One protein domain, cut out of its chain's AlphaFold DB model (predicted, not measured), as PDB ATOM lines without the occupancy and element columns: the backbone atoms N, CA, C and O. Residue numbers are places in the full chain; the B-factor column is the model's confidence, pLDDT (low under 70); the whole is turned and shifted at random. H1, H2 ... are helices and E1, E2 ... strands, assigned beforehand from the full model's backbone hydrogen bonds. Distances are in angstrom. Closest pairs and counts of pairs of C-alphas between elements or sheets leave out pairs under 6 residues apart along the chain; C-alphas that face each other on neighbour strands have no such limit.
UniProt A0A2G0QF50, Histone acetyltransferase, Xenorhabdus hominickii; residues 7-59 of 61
ATOM      1  N   TRP A   7     -48.385   0.850  35.899       95.88
ATOM      2  CA  TRP A   7     -49.016  -0.109  36.789       95.88
ATOM      3  C   TRP A   7     -47.954  -0.777  37.653       95.88
ATOM      4  O   TRP A   7     -46.861  -1.065  37.172       95.88
ATOM      5  N   GLU A   8     -48.283  -1.043  38.910       95.38
ATOM      6  CA  GLU A   8     -47.358  -1.606  39.890       95.38
ATOM      7  C   GLU A   8     -48.012  -2.773  40.631       95.38
ATOM      8  O   GLU A   8     -49.198  -2.732  40.971       95.38
ATOM      9  N   LYS A   9     -47.223  -3.818  40.891       95.69
ATOM     10  CA  LYS A   9     -47.581  -4.927  41.779       95.69
ATOM     11  C   LYS A   9     -46.335  -5.496  42.430       95.69
ATOM     12  O   LYS A   9     -45.489  -6.074  41.751       95.69
ATOM     13  N   GLU A  10     -46.289  -5.422  43.757       94.88
ATOM     14  CA  GLU A  10     -45.148  -5.883  44.555       94.88
ATOM     15  C   GLU A  10     -43.840  -5.260  44.037       94.88
ATOM     16  O   GLU A  10     -43.702  -4.046  44.069       94.88
ATOM     17  N   THR A  11     -42.909  -6.073  43.532       96.12
ATOM     18  CA  THR A  11     -41.615  -5.625  42.982       96.12
ATOM     19  C   THR A  11     -41.637  -5.424  41.468       96.12
ATOM     20  O   THR A  11     -40.579  -5.284  40.860       96.12
ATOM     21  N   TYR A  12     -42.816  -5.461  40.838       96.44
ATOM     22  CA  TYR A  12     -42.983  -5.345  39.393       96.44
ATOM     23  C   TYR A  12     -43.654  -4.035  38.997       96.44
ATOM     24  O   TYR A  12     -44.662  -3.637  39.582       96.44
ATOM     25  N   GLN A  13     -43.153  -3.435  37.919       96.25
ATOM     26  CA  GLN A  13     -43.721  -2.244  37.298       96.25
ATOM     27  C   GLN A  13     -43.927  -2.475  35.798       96.25
ATOM     28  O   GLN A  13     -43.021  -2.934  35.105       96.25
ATOM     29  N   VAL A  14     -45.099  -2.110  35.280       97.12
ATOM     30  CA  VAL A  14     -45.365  -1.977  33.843       97.12
ATOM     31  C   VAL A  14     -45.438  -0.495  33.497       97.12
ATOM     32  O   VAL A  14     -46.136   0.259  34.171       97.12
ATOM     33  N   SER A  15     -44.740  -0.071  32.445       96.31
ATOM     34  CA  SER A  15     -44.709   1.324  31.995       96.31
ATOM     35  C   SER A  15     -44.815   1.430  30.477       96.31
ATOM     36  O   SER A  15     -44.232   0.624  29.751       96.31
ATOM     37  N   THR A  16     -45.519   2.453  29.990       97.31
ATOM     38  CA  THR A  16     -45.488   2.859  28.572       97.31
ATOM     39  C   THR A  16     -44.553   4.043  28.313       97.31
ATOM     40  O   THR A  16     -44.654   4.718  27.281       97.31
ATOM     41  N   ASP A  17     -43.676   4.363  29.263       96.12
ATOM     42  CA  ASP A  17     -42.599   5.332  29.085       96.12
ATOM     43  C   ASP A  17     -41.435   4.696  28.319       96.12
ATOM     44  O   ASP A  17     -40.698   3.852  28.829       96.12
ATOM     45  N   LYS A  18     -41.269   5.126  27.065       95.69
ATOM     46  CA  LYS A  18     -40.227   4.625  26.162       95.69
ATOM     47  C   LYS A  18     -38.817   4.972  26.646       95.69
ATOM     48  O   LYS A  18     -37.882   4.285  26.252       95.69
ATOM     49  N   SER A  19     -38.657   5.997  27.490       95.44
ATOM     50  CA  SER A  19     -37.350   6.382  28.039       95.44
ATOM     51  C   SER A  19     -36.783   5.353  29.022       95.44
ATOM     52  O   SER A  19     -35.574   5.311  29.230       95.44
ATOM     53  N   LEU A  20     -37.637   4.482  29.572       95.75
ATOM     54  CA  LEU A  20     -37.235   3.397  30.465       95.75
ATOM     55  C   LEU A  20     -36.796   2.132  29.707       95.75
ATOM     56  O   LEU A  20     -36.366   1.161  30.327       95.75
ATOM     57  N   LEU A  21     -36.968   2.067  28.383       97.25
ATOM     58  CA  LEU A  21     -36.645   0.871  27.601       97.25
ATOM     59  C   LEU A  21     -35.131   0.737  27.400       97.25
ATOM     60  O   LEU A  21     -34.472   1.649  26.901       97.25
ATOM     61  N   ASP A  22     -34.594  -0.448  27.686       97.50
ATOM     62  CA  ASP A  22     -33.225  -0.815  27.313       97.50
ATOM     63  C   ASP A  22     -33.196  -1.255  25.840       97.50
ATOM     64  O   ASP A  22     -33.339  -2.433  25.502       97.50
ATOM     65  N   ILE A  23     -33.078  -0.274  24.939       97.81
ATOM     66  CA  ILE A  23     -33.079  -0.502  23.488       97.81
ATOM     67  C   ILE A  23     -31.959  -1.472  23.057       97.81
ATOM     68  O   ILE A  23     -32.259  -2.381  22.277       97.81
ATOM     69  N   PRO A  24     -30.703  -1.347  23.540       98.00
ATOM     70  CA  PRO A  24     -29.664  -2.334  23.253       98.00
ATOM     71  C   PRO A  24     -30.053  -3.765  23.643       98.00
ATOM     72  O   PRO A  24     -29.886  -4.673  22.829       98.00
ATOM     73  N   ALA A  25     -30.599  -3.981  24.844       97.69
ATOM     74  CA  ALA A  25     -31.013  -5.315  25.282       97.69
ATOM     75  C   ALA A  25     -32.170  -5.871  24.433       97.69
ATOM     76  O   ALA A  25     -32.140  -7.035  24.023       97.69
ATOM     77  N   ILE A  26     -33.163  -5.033  24.110       98.12
ATOM     78  CA  ILE A  26     -34.288  -5.399  23.237       98.12
ATOM     79  C   ILE A  26     -33.779  -5.825  21.854       98.12
ATOM     80  O   ILE A  26     -34.170  -6.879  21.351       98.12
ATOM     81  N   HIS A  27     -32.881  -5.044  21.246       98.44
ATOM     82  CA  HIS A  27     -32.294  -5.360  19.939       98.44
ATOM     83  C   HIS A  27     -31.487  -6.664  19.970       98.44
ATOM     84  O   HIS A  27     -31.688  -7.521  19.107       98.44
ATOM     85  N   GLN A  28     -30.646  -6.862  20.992       98.19
ATOM     86  CA  GLN A  28     -29.860  -8.090  21.164       98.19
ATOM     87  C   GLN A  28     -30.729  -9.347  21.274       98.19
ATOM     88  O   GLN A  28     -30.335 -10.407  20.783       98.19
ATOM     89  N   PHE A  29     -31.900  -9.243  21.907       97.88
ATOM     90  CA  PHE A  29     -32.866 -10.334  21.946       97.88
ATOM     91  C   PHE A  29     -33.536 -10.540  20.581       97.88
ATOM     92  O   PHE A  29     -33.527 -11.650  20.047       97.88
ATOM     93  N   LEU A  30     -34.092  -9.473  19.995       98.12
ATOM     94  CA  LEU A  30     -34.868  -9.554  18.755       98.12
ATOM     95  C   LEU A  30     -34.044 -10.073  17.578       98.12
ATOM     96  O   LEU A  30     -34.529 -10.945  16.862       98.12
ATOM     97  N   THR A  31     -32.793  -9.629  17.431       98.25
ATOM     98  CA  THR A  31     -31.909 -10.039  16.325       98.25
ATOM     99  C   THR A  31     -31.617 -11.547  16.301       98.25
ATOM    100  O   THR A  31     -31.245 -12.085  15.264       98.25
ATOM    101  N   ARG A  32     -31.825 -12.250  17.425       97.50
ATOM    102  CA  ARG A  32     -31.668 -13.712  17.563       97.50
ATOM    103  C   ARG A  32     -33.006 -14.457  17.621       97.50
ATOM    104  O   ARG A  32     -33.029 -15.674  17.786       97.50
ATOM    105  N   SER A  33     -34.125 -13.739  17.563       97.06
ATOM    106  CA  SER A  33     -35.462 -14.325  17.626       97.06
ATOM    107  C   SER A  33     -35.883 -14.849  16.254       97.06
ATOM    108  O   SER A  33     -35.634 -14.212  15.237       97.06
ATOM    109  N   ARG A  34     -36.605 -15.974  16.220       96.69
ATOM    110  CA  ARG A  34     -37.059 -16.604  14.963       96.69
ATOM    111  C   ARG A  34     -37.915 -15.708  14.052       96.69
ATOM    112  O   ARG A  34     -38.149 -16.066  12.908       96.69
ATOM    113  N   TRP A  35     -38.477 -14.617  14.574       95.69
ATOM    114  CA  TRP A  35     -39.405 -13.737  13.848       95.69
ATOM    115  C   TRP A  35     -38.811 -12.366  13.512       95.69
ATOM    116  O   TRP A  35     -39.436 -11.604  12.782       95.69
ATOM    117  N   ALA A  36     -37.639 -12.034  14.053       97.19
ATOM    118  CA  ALA A  36     -36.936 -10.779  13.793       97.19
ATOM    119  C   ALA A  36     -35.424 -11.021  13.640       97.19
ATOM    120  O   ALA A  36     -34.605 -10.181  14.016       97.19
ATOM    121  N   GLU A  37     -35.056 -12.193  13.115       97.81
ATOM    122  CA  GLU A  37     -33.667 -12.596  12.926       97.81
ATOM    123  C   GLU A  37     -32.928 -11.568  12.063       97.81
ATOM    124  O   GLU A  37     -33.399 -11.182  10.992       97.81
ATOM    125  N   GLY A  38     -31.787 -11.081  12.555       97.69
ATOM    126  CA  GLY A  38     -30.975 -10.095  11.846       97.69
ATOM    127  C   GLY A  38     -31.560  -8.679  11.769       97.69
ATOM    128  O   GLY A  38     -30.980  -7.852  11.069       97.69
ATOM    129  N   ILE A  39     -32.656  -8.359  12.479       98.31
ATOM    130  CA  ILE A  39     -33.210  -6.993  12.508       98.31
ATOM    131  C   ILE A  39     -32.145  -5.983  12.950       98.31
ATOM    132  O   ILE A  39     -31.395  -6.228  13.902       98.31
ATOM    133  N   ASP A  40     -32.060  -4.847  12.260       98.06
ATOM    134  CA  ASP A  40     -31.122  -3.783  12.598       98.06
ATOM    135  C   ASP A  40     -31.649  -2.890  13.738       98.06
ATOM    136  O   ASP A  40     -32.842  -2.859  14.060       98.06
ATOM    137  N   LEU A  41     -30.731  -2.162  14.374       98.25
ATOM    138  CA  LEU A  41     -31.035  -1.323  15.532       98.25
ATOM    139  C   LEU A  41     -31.967  -0.150  15.190       98.25
ATOM    140  O   LEU A  41     -32.796   0.230  16.020       98.25
ATOM    141  N   GLU A  42     -31.850   0.429  13.994       98.38
ATOM    142  CA  GLU A  42     -32.655   1.585  13.593       98.38
ATOM    143  C   GLU A  42     -34.105   1.179  13.337       98.38
ATOM    144  O   GLU A  42     -35.018   1.867  13.795       98.38
ATOM    145  N   THR A  43     -34.338   0.010  12.737       98.31
ATOM    146  CA  THR A  43     -35.686  -0.556  12.601       98.31
ATOM    147  C   THR A  43     -36.342  -0.793  13.966       98.31
ATOM    148  O   THR A  43     -37.524  -0.478  14.147       98.31
ATOM    149  N   VAL A  44     -35.597  -1.281  14.968       98.31
ATOM    150  CA  VAL A  44     -36.117  -1.445  16.341       98.31
ATOM    151  C   VAL A  44     -36.480  -0.093  16.964       98.31
ATOM    152  O   VAL A  44     -37.586   0.055  17.490       98.31
ATOM    153  N   LYS A  45     -35.601   0.913  16.866       98.25
ATOM    154  CA  LYS A  45     -35.878   2.275  17.364       98.25
ATOM    155  C   LYS A  45     -37.108   2.887  16.696       98.25
ATOM    156  O   LYS A  45     -37.985   3.403  17.386       98.25
ATOM    157  N   TYR A  46     -37.195   2.789  15.370       98.25
ATOM    158  CA  TYR A  46     -38.323   3.301  14.597       98.25
ATOM    159  C   TYR A  46     -39.638   2.626  15.008       98.25
ATOM    160  O   TYR A  46     -40.654   3.298  15.200       98.25
ATOM    161  N   SER A  47     -39.611   1.308  15.219       97.69
ATOM    162  CA  SER A  47     -40.775   0.540  15.676       97.69
ATOM    163  C   SER A  47     -41.223   0.967  17.074       97.69
ATOM    164  O   SER A  47     -42.417   1.174  17.298       97.69
ATOM    165  N   ILE A  48     -40.279   1.156  18.004       97.56
ATOM    166  CA  ILE A  48     -40.562   1.644  19.360       97.56
ATOM    167  C   ILE A  48     -41.179   3.042  19.307       97.56
ATOM    168  O   ILE A  48     -42.170   3.280  19.993       97.56
ATOM    169  N   GLU A  49     -40.664   3.961  18.488       97.00
ATOM    170  CA  GLU A  49     -41.189   5.332  18.414       97.00
ATOM    171  C   GLU A  49     -42.625   5.387  17.869       97.00
ATOM    172  O   GLU A  49     -43.440   6.161  18.373       97.00
ATOM    173  N   ASN A  50     -42.978   4.501  16.937       97.31
ATOM    174  CA  ASN A  50     -44.290   4.496  16.281       97.31
ATOM    175  C   ASN A  50     -45.316   3.529  16.901       97.31
ATOM    176  O   ASN A  50     -46.449   3.461  16.433       97.31
ATOM    177  N   SER A  51     -44.952   2.811  17.968       96.31
ATOM    178  CA  SER A  51     -45.837   1.851  18.650       96.31
ATOM    179  C   SER A  51     -46.183   2.276  20.080       96.31
ATOM    180  O   SER A  51     -45.485   3.088  20.697       96.31
ATOM    181  N   LEU A  52     -47.260   1.705  20.632       95.81
ATOM    182  CA  LEU A  52     -47.496   1.689  22.076       95.81
ATOM    183  C   LEU A  52     -46.757   0.486  22.673       95.81
ATOM    184  O   LEU A  52     -47.179  -0.655  22.499       95.81
ATOM    185  N   THR A  53     -45.648   0.749  23.357       96.38
ATOM    186  CA  THR A  53     -44.784  -0.286  23.940       96.38
ATOM    187  C   THR A  53     -45.019  -0.386  25.441       96.38
ATOM    188  O   THR A  53     -45.166   0.637  26.103       96.38
ATOM    189  N   PHE A  54     -45.010  -1.608  25.974       97.25
ATOM    190  CA  PHE A  54     -45.098  -1.888  27.408       97.25
ATOM    191  C   PHE A  54     -43.767  -2.476  27.884       97.25
ATOM    192  O   PHE A  54     -43.391  -3.572  27.469       97.25
ATOM    193  N   GLY A  55     -43.050  -1.745  28.733       96.88
ATOM    194  CA  GLY A  55     -41.880  -2.248  29.447       96.88
ATOM    195  C   GLY A  55     -42.299  -2.873  30.774       96.88
ATOM    196  O   GLY A  55     -43.108  -2.283  31.488       96.88
ATOM    197  N   LEU A  56     -41.761  -4.053  31.097       96.75
ATOM    198  CA  LEU A  56     -41.915  -4.709  32.397       96.75
ATOM    199  C   LEU A  56     -40.574  -4.676  33.128       96.75
ATOM    200  O   LEU A  56     -39.569  -5.168  32.616       96.75
ATOM    201  N   TYR A  57     -40.591  -4.141  34.337       95.69
ATOM    202  CA  TYR A  57     -39.428  -3.966  35.190       95.69
ATOM    203  C   TYR A  57     -39.640  -4.723  36.491       95.69
ATOM    204  O   TYR A  57     -40.770  -4.856  36.967       95.69
ATOM    205  N   LYS A  58     -38.544  -5.221  37.055       95.19
ATOM    206  CA  LYS A  58     -38.497  -5.740  38.416       95.19
ATOM    207  C   LYS A  58     -37.458  -4.942  39.187       95.19
ATOM    208  O   LYS A  58     -36.362  -4.732  38.661       95.19
ATOM    209  N   ASP A  59     -37.778  -4.547  40.411       88.50
ATOM    210  CA  ASP A  59     -36.808  -3.903  41.291       88.50
ATOM    211  C   ASP A  59     -35.563  -4.779  41.452       88.50
ATOM    212  O   ASP A  59     -35.640  -6.000  41.635       88.50
TER     213      ASP A  59
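This is residues 7 to 59 of the 61 residues of the protein "Histone acetyltransferase" of Xenorhabdus hominickii (UniProt A0A2G0QF50). A small sheet of three strands, E1, E2 and E3, makes one end of an elongated body, and two short helices, H1 and H2, set nearly at right angles, make the other. Neither helix covers the sheet; the links from E2 to H1 and from H2 to E3 join the two ends. The printed part has 53 residues, with E1, E2, H1, H2, E3 in order along it, and its class is mixed, helices and strands. The sheet's order is E1, E2, E3, all antiparallel. The whole is only just loose, close to compact, with a radius of gyration of the C-alphas of 12.2 A and spans of 36 by 21 by 16 A.

Edge strand E1, residues 7 to 9, forms a hairpin with inner strand E2, residues 12 to 15, at 175 degrees; N 7 and O 14 are 2.9 A apart, within hydrogen-bond range. H1, residues 23 to 30, touches H2, residues 41 to 50; the closest C-alphas, of His 27 and Leu 41, are 6.1 A apart. Their lines are about perpendicular, at 74 degrees. Edge strand E3, residues 55 to 58, is antiparallel to E2 at 158 degrees, with N 57 and O 13 at 2.8 A, within hydrogen-bond range. H1 and H2 are not on the sheet. In both helices every O i to N i+4 pair is within hydrogen-bond range.

E1 begins at C-alpha 7, (-49.016, -0.109, 36.789), and spans 7.1 A; E2 spans 10.1 A. H1 spans 10.4 A, and H2 14.5 A from C-alpha 41, (-31.035, -1.323, 15.532). E3 spans 10.2 A and ends at C-alpha 58, (-38.497, -5.740, 38.416).

The C-alphas farthest apart, of Glu 10 and Gly 38, are 35.9 A apart. The printed part has no cut and no long link. No printed residue is under 70 in pLDDT.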